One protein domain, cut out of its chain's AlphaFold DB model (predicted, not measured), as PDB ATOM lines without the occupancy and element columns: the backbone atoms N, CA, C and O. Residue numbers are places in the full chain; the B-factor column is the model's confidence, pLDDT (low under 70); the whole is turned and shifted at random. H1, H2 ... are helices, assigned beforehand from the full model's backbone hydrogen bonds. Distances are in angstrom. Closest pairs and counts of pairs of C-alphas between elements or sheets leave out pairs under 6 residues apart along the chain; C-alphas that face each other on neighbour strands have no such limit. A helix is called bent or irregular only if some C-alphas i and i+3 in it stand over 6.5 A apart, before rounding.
ATOM      1  N   VAL A 329      43.515  15.386  32.624       93.81
ATOM      2  CA  VAL A 329      42.153  15.880  32.393       93.81
ATOM      3  C   VAL A 329      41.213  15.357  33.478       93.81
ATOM      4  O   VAL A 329      40.495  16.129  34.116       93.81
ATOM      5  N   LEU A 330      41.246  14.046  33.731       94.25
ATOM      6  CA  LEU A 330      40.439  13.418  34.776       94.25
ATOM      7  C   LEU A 330      40.886  13.872  36.167       94.25
ATOM      8  O   LEU A 330      40.040  14.210  36.994       94.25
ATOM      9  N   ALA A 331      42.196  13.962  36.408       95.50
ATOM     10  CA  ALA A 331      42.757  14.478  37.652       95.50
ATOM     11  C   ALA A 331      42.226  15.886  37.958       95.50
ATOM     12  O   ALA A 331      41.728  16.149  39.055       95.50
ATOM     13  N   HIS A 332      42.246  16.779  36.962       94.75
ATOM     14  CA  HIS A 332      41.748  18.139  37.104       94.75
ATOM     15  C   HIS A 332      40.260  18.167  37.455       94.75
ATOM     16  O   HIS A 332      39.853  18.778  38.449       94.75
ATOM     17  N   ARG A 333      39.451  17.478  36.648       93.00
ATOM     18  CA  ARG A 333      37.988  17.577  36.694       93.00
ATOM     19  C   ARG A 333      37.375  16.845  37.880       93.00
ATOM     20  O   ARG A 333      36.374  17.314  38.424       93.00
ATOM     21  N   LEU A 334      37.967  15.727  38.294       93.44
ATOM     22  CA  LEU A 334      37.446  14.895  39.377       93.44
ATOM     23  C   LEU A 334      38.058  15.250  40.736       93.44
ATOM     24  O   LEU A 334      37.331  15.218  41.727       93.44
ATOM     25  N   TYR A 335      39.329  15.664  40.796       93.81
ATOM     26  CA  TYR A 335      40.057  15.846  42.061       93.81
ATOM     27  C   TYR A 335      40.525  17.286  42.287       93.81
ATOM     28  O   TYR A 335      40.136  17.922  43.270       93.81
ATOM     29  N   HIS A 336      41.334  17.843  41.381       93.62
ATOM     30  CA  HIS A 336      42.068  19.080  41.666       93.62
ATOM     31  C   HIS A 336      41.161  20.295  41.860       93.62
ATOM     32  O   HIS A 336      41.424  21.110  42.745       93.62
ATOM     33  N   ARG A 337      40.054  20.392  41.110       90.12
ATOM     34  CA  ARG A 337      39.045  21.452  41.296       90.12
ATOM     35  C   ARG A 337      38.389  21.453  42.680       90.12
ATOM     36  O   ARG A 337      37.776  22.442  43.061       90.12
ATOM     37  N   ARG A 338      38.526  20.362  43.435       88.00
ATOM     38  CA  ARG A 338      38.032  20.211  44.814       88.00
ATOM     39  C   ARG A 338      39.122  20.426  45.855       88.00
ATOM     40  O   ARG A 338      38.877  20.237  47.040       88.00
ATOM     41  N   GLY A 339      40.339  20.752  45.423       89.12
ATOM     42  CA  GLY A 339      41.494  20.873  46.304       89.12
ATOM     43  C   GLY A 339      42.064  19.535  46.784       89.12
ATOM     44  O   GLY A 339      42.896  19.542  47.689       89.12
ATOM     45  N   ILE A 340      41.696  18.403  46.173       90.69
ATOM     46  CA  ILE A 340      42.158  17.056  46.555       90.69
ATOM     47  C   ILE A 340      43.242  16.590  45.562       90.69
ATOM     48  O   ILE A 340      43.111  16.887  44.371       90.69
ATOM     49  N   PRO A 341      44.328  15.919  46.002       91.81
ATOM     50  CA  PRO A 341      45.290  15.313  45.079       91.81
ATOM     51  C   PRO A 341      44.649  14.147  44.317       91.81
ATOM     52  O   PRO A 341      43.876  13.381  44.892       91.81
ATOM     53  N   ALA A 342      44.973  14.007  43.034       93.94
ATOM     54  CA  ALA A 342      44.577  12.831  42.271       93.94
ATOM     55  C   ALA A 342      45.488  11.632  42.602       93.94
ATOM     56  O   ALA A 342      46.684  11.829  42.838       93.94
ATOM     57  N   PRO A 343      44.958  10.396  42.613       93.31
ATOM     58  CA  PRO A 343      45.793   9.200  42.647       93.31
ATOM     59  C   PRO A 343      46.579   9.051  41.334       93.31
ATOM     60  O   PRO A 343      46.183   9.585  40.298       93.31
ATOM     61  N   GLU A 344      47.669   8.281  41.369       89.62
ATOM     62  CA  GLU A 344      48.491   7.990  40.183       89.62
ATOM     63  C   GLU A 344      47.673   7.298  39.080       89.62
ATOM     64  O   GLU A 344      47.736   7.678  37.911       89.62
ATOM     65  N   ILE A 345      46.834   6.334  39.467       92.31
ATOM     66  CA  ILE A 345      45.908   5.629  38.578       92.31
ATOM     67  C   ILE A 345      44.483   6.036  38.951       92.31
ATOM     68  O   ILE A 345      44.051   5.846  40.089       92.31
ATOM     69  N   ILE A 346      43.746   6.586  37.985       93.88
ATOM     70  CA  ILE A 346      42.347   6.985  38.155       93.88
ATOM     71  C   ILE A 346      41.458   5.930  37.503       93.88
ATOM     72  O   ILE A 346      41.364   5.863  36.278       93.88
ATOM     73  N   ASP A 347      40.763   5.143  38.323       94.56
ATOM     74  CA  ASP A 347      39.632   4.347  37.853       94.56
ATOM     75  C   ASP A 347      38.420   5.266  37.663       94.56
ATOM     76  O   ASP A 347      37.747   5.662  38.615       94.56
ATOM     77  N   TRP A 348      38.167   5.666  36.418       94.69
ATOM     78  CA  TRP A 348      37.104   6.614  36.098       94.69
ATOM     79  C   TRP A 348      35.705   6.063  36.402       94.69
ATOM     80  O   TRP A 348      34.809   6.855  36.702       94.69
ATOM     81  N   GLN A 349      35.514   4.737  36.373       95.06
ATOM     82  CA  GLN A 349      34.207   4.119  36.608       95.06
ATOM     83  C   GLN A 349      33.738   4.348  38.045       95.06
ATOM     84  O   GLN A 349      32.557   4.594  38.276       95.06
ATOM     85  N   THR A 350      34.667   4.336  39.001       93.25
ATOM     86  CA  THR A 350      34.395   4.619  40.415       93.25
ATOM     87  C   THR A 350      34.619   6.086  40.772       93.25
ATOM     88  O   THR A 350      33.890   6.646  41.591       93.25
ATOM     89  N   ALA A 351      35.583   6.760  40.141       93.38
ATOM     90  CA  ALA A 351      35.900   8.150  40.452       93.38
ATOM     91  C   ALA A 351      34.801   9.132  40.020       93.38
ATOM     92  O   ALA A 351      34.571  10.118  40.722       93.38
ATOM     93  N   ILE A 352      34.114   8.892  38.894       95.00
ATOM     94  CA  ILE A 352      33.057   9.796  38.411       95.00
ATOM     95  C   ILE A 352      31.883   9.870  39.400       95.00
ATOM     96  O   ILE A 352      31.591  10.988  39.836       95.00
ATOM     97  N   PRO A 353      31.251   8.762  39.834       92.75
ATOM     98  CA  PRO A 353      30.121   8.853  40.754       92.75
ATOM     99  C   PRO A 353      30.558   9.305  42.156       92.75
ATOM    100  O   PRO A 353      29.849  10.076  42.797       92.75
ATOM    101  N   LEU A 354      31.771   8.949  42.609       90.00
ATOM    102  CA  LEU A 354      32.351   9.508  43.843       90.00
ATOM    103  C   LEU A 354      32.517  11.027  43.768       90.00
ATOM    104  O   LEU A 354      32.355  11.729  44.765       90.00
ATOM    105  N   SER A 355      32.803  11.552  42.578       89.25
ATOM    106  CA  SER A 355      32.871  12.987  42.357       89.25
ATOM    107  C   SER A 355      31.487  13.653  42.477       89.25
ATOM    108  O   SER A 355      31.374  14.835  42.776       89.25
ATOM    109  N   GLU A 356      30.377  12.954  42.330       86.94
ATOM    110  CA  GLU A 356      29.069  13.596  42.519       86.94
ATOM    111  C   GLU A 356      28.714  13.765  44.008       86.94
ATOM    112  O   GLU A 356      27.824  14.541  44.358       86.94
ATOM    113  N   LEU A 357      29.474  13.117  44.898       85.31
ATOM    114  CA  LEU A 357      29.317  13.193  46.348       85.31
ATOM    115  C   LEU A 357      30.071  14.392  46.972       85.31
ATOM    116  O   LEU A 357      30.980  14.966  46.354       85.31
ATOM    117  N   PRO A 358      29.726  14.782  48.219       79.75
ATOM    118  CA  PRO A 358      30.444  15.821  48.952       79.75
ATOM    119  C   PRO A 358      31.957  15.541  49.073       79.75
ATOM    120  O   PRO A 358      32.363  14.383  49.152       79.75
ATOM    121  N   PRO A 359      32.819  16.575  49.173       70.25
ATOM    122  CA  PRO A 359      34.281  16.427  49.104       70.25
ATOM    123  C   PRO A 359      34.898  15.415  50.084       70.25
ATOM    124  O   PRO A 359      35.889  14.768  49.757       70.25
ATOM    125  N   ASN A 360      34.298  15.238  51.266       68.81
ATOM    126  CA  ASN A 360      34.782  14.306  52.290       68.81
ATOM    127  C   ASN A 360      34.673  12.827  51.866       68.81
ATOM    128  O   ASN A 360      35.327  11.970  52.462       68.81
ATOM    129  N   SER A 361      33.889  12.510  50.831       64.75
ATOM    130  CA  SER A 361      33.623  11.137  50.391       64.75
ATOM    131  C   SER A 361      34.821  10.442  49.736       64.75
ATOM    132  O   SER A 361      34.895   9.222  49.800       64.75
ATOM    133  N   PHE A 362      35.811  11.176  49.209       64.75
ATOM    134  CA  PHE A 362      37.060  10.575  48.697       64.75
ATOM    135  C   PHE A 362      37.976  10.014  49.800       64.75
ATOM    136  O   PHE A 362      38.943   9.321  49.501       64.75
ATOM    137  N   THR A 363      37.693  10.319  51.073       63.25
ATOM    138  CA  THR A 363      38.481   9.853  52.233       63.25
ATOM    139  C   THR A 363      37.791   8.754  53.043       63.25
ATOM    140  O   THR A 363      38.371   8.234  53.993       63.25
ATOM    141  N   GLN A 364      36.553   8.404  52.686       65.19
ATOM    142  CA  GLN A 364      35.746   7.393  53.369       65.19
ATOM    143  C   GLN A 364      35.668   6.113  52.532       65.19
ATOM    144  O   GLN A 364      35.958   6.125  51.337       65.19
ATOM    145  N   ALA A 365      35.295   4.996  53.163       68.19
ATOM    146  CA  ALA A 365      35.053   3.749  52.443       68.19
ATOM    147  C   ALA A 365      34.017   3.984  51.331       68.19
ATOM    148  O   ALA A 365      32.973   4.590  51.580       68.19
ATOM    149  N   VAL A 366      34.332   3.524  50.116       72.38
ATOM    150  CA  VAL A 366      33.455   3.646  48.945       72.38
ATOM    151  C   VAL A 366      32.090   3.041  49.295       72.38
ATOM    152  O   VAL A 366      32.058   1.904  49.775       72.38
ATOM    153  N   PRO A 367      30.972   3.770  49.107       77.06
ATOM    154  CA  PRO A 367      29.646   3.218  49.344       77.06
ATOM    155  C   PRO A 367      29.453   1.933  48.534       77.06
ATOM    156  O   PRO A 367      29.696   1.926  47.330       77.06
ATOM    157  N   SER A 368      29.007   0.854  49.181       75.56
ATOM    158  CA  SER A 368      28.834  -0.457  48.536       75.56
ATOM    159  C   SER A 368      27.813  -0.456  47.389       75.56
ATOM    160  O   SER A 368      27.855  -1.350  46.552       75.56
ATOM    161  N   ASP A 369      26.930   0.547  47.347       83.81
ATOM    162  CA  ASP A 369      25.820   0.667  46.392       83.81
ATOM    163  C   ASP A 369      26.117   1.661  45.249       83.81
ATOM    164  O   ASP A 369      25.203   2.180  44.607       83.81
ATOM    165  N   LEU A 370      27.390   2.009  45.025       87.19
ATOM    166  CA  LEU A 370      27.771   2.967  43.989       87.19
ATOM    167  C   LEU A 370      27.778   2.288  42.608       87.19
ATOM    168  O   LEU A 370      28.653   1.473  42.313       87.19
ATOM    169  N   GLU A 371      26.820   2.646  41.754       92.38
ATOM    170  CA  GLU A 371      26.781   2.173  40.366       92.38
ATOM    171  C   GLU A 371      27.994   2.699  39.569       92.38
ATOM    172  O   GLU A 371      28.306   3.893  39.656       92.38
ATOM    173  N   PRO A 372      28.684   1.851  38.779       94.62
ATOM    174  CA  PRO A 372      29.795   2.280  37.935       94.62
ATOM    175  C   PRO A 372      29.364   3.310  36.889       94.62
ATOM    176  O   PRO A 372      28.297   3.190  36.285       94.62
ATOM    177  N   ALA A 373      30.224   4.291  36.613       95.75
ATOM    178  CA  ALA A 373      29.948   5.262  35.564       95.75
ATOM    179  C   ALA A 373      29.929   4.630  34.164       95.75
ATOM    180  O   ALA A 373      30.714   3.732  33.843       95.75
ATOM    181  N   THR A 374      29.056   5.156  33.308       94.94
ATOM    182  CA  THR A 374      28.958   4.782  31.895       94.94
ATOM    183  C   THR A 374      29.942   5.571  31.030       94.94
ATOM    184  O   THR A 374      30.463   6.625  31.414       94.94
ATOM    185  N   THR A 375      30.167   5.090  29.810       91.00
ATOM    186  CA  THR A 375      31.004   5.770  28.816       91.00
ATOM    187  C   THR A 375      30.471   7.162  28.463       91.00
ATOM    188  O   THR A 375      31.242   8.104  28.294       91.00
ATOM    189  N   GLU A 376      29.152   7.334  28.399       91.25
ATOM    190  CA  GLU A 376      28.517   8.630  28.143       91.25
ATOM    191  C   GLU A 376      28.825   9.629  29.265       91.25
ATOM    192  O   GLU A 376      29.095  10.805  28.999       91.25
ATOM    193  N   GLN A 377      28.840   9.165  30.521       93.81
ATOM    194  CA  GLN A 377      29.242   9.989  31.660       93.81
ATOM    195  C   GLN A 377      30.723  10.371  31.571       93.81
ATOM    196  O   GLN A 377      31.052  11.535  31.808       93.81
ATOM    197  N   LEU A 378      31.604   9.453  31.157       92.88
ATOM    198  CA  LEU A 378      33.014   9.764  30.902       92.88
ATOM    199  C   LEU A 378      33.173  10.842  29.821       92.88
ATOM    200  O   LEU A 378      33.836  11.849  30.063       92.88
ATOM    201  N   VAL A 379      32.530  10.685  28.659       90.44
ATOM    202  CA  VAL A 379      32.576  11.673  27.564       90.44
ATOM    203  C   VAL A 379      32.088  13.039  28.044       90.44
ATOM    204  O   VAL A 379      32.739  14.052  27.779       90.44
ATOM    205  N   SER A 380      30.981  13.069  28.791       91.19
ATOM    206  CA  SER A 380      30.433  14.289  29.393       91.19
ATOM    207  C   SER A 380      31.429  14.946  30.350       91.19
ATOM    208  O   SER A 380      31.657  16.156  30.285       91.19
ATOM    209  N   VAL A 381      32.084  14.152  31.203       91.88
ATOM    210  CA  VAL A 381      33.128  14.641  32.105       91.88
ATOM    211  C   VAL A 381      34.319  15.177  31.327       91.88
ATOM    212  O   VAL A 381      34.785  16.233  31.723       91.88
ATOM    213  N   LEU A 382      34.780  14.536  30.248       90.44
ATOM    214  CA  LEU A 382      35.938  14.952  29.433       90.44
ATOM    215  C   LEU A 382      35.673  16.165  28.524       90.44
ATOM    216  O   LEU A 382      36.601  16.896  28.201       90.44
ATOM    217  N   HIS A 383      34.421  16.434  28.154       88.62
ATOM    218  CA  HIS A 383      34.062  17.563  27.277       88.62
ATOM    219  C   HIS A 383      33.380  18.723  28.000       88.62
ATOM    220  O   HIS A 383      33.065  19.745  27.391       88.62
ATOM    221  N   ARG A 384      33.159  18.600  29.311       87.31
ATOM    222  CA  ARG A 384      32.690  19.709  30.143       87.31
ATOM    223  C   ARG A 384      33.633  20.914  29.984       87.31
ATOM    224  O   ARG A 384      34.826  20.744  30.222       87.31
TER     225      ARG A 384
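Overview. This is residues 329 to 384 of the 451 residues of an uncharacterized protein of Ceratobasidium theobromae (UniProt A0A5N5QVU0). H1 and H2 run side by side, H4 crosses them at one end, and short H3 sits toward the other end. The printed part has 56 residues with four named helices, H1 to H4 in chain order, and no named strand. It is all helix and compact, with radius of gyration of the C-alphas 10.7 A and spans 28 by 25 by 20 A.

Along the chain. H1, residues 329 to 338, starts at C-alpha 329 (42.153, 15.880, 32.393), spans 13.8 A and is irregular: C-alphas 334 and 337 are 7.0 A apart. H2 is residues 348 to 356, 12.4 A; H3, 359 to 363, 8.4 A; H4, 375 to 383, 12.3 A, ending at C-alpha 383 (34.062, 17.563, 27.277).

Arrangement. H1 touches H2 at a shallow tilt of 28 degrees, the same way; closest C-alphas, Leu 334 and Ser 355, 5.8 A. H1 touches H4, about perpendicular at 73 degrees; closest C-alphas, Val 329 and Leu 382, 6.9 A. H2, the hub, touches H4 at a steep tilt of 67 degrees, the same way; closest C-alphas, Trp 348 and Leu 378, 7.3 A. H2 and H3 only just touch, only at the corner, with 3 pairs within 8 A; closest C-alphas, Leu 354 and Phe 362, 6.8 A. O i to N i+4 pairs are within hydrogen-bond range throughout H4, in 4 of 6 in H1, 4 of 5 in H2 and 0 of 1 in H3, where 1 of 2 i+3 pairs is.

Size, cuts and confidence. The farthest C-alphas, Ala 365 and His 383, are 28.7 A apart. The printed part has no cut; the H3 to H4 link is long. Residues 360 to 365 are under pLDDT 70.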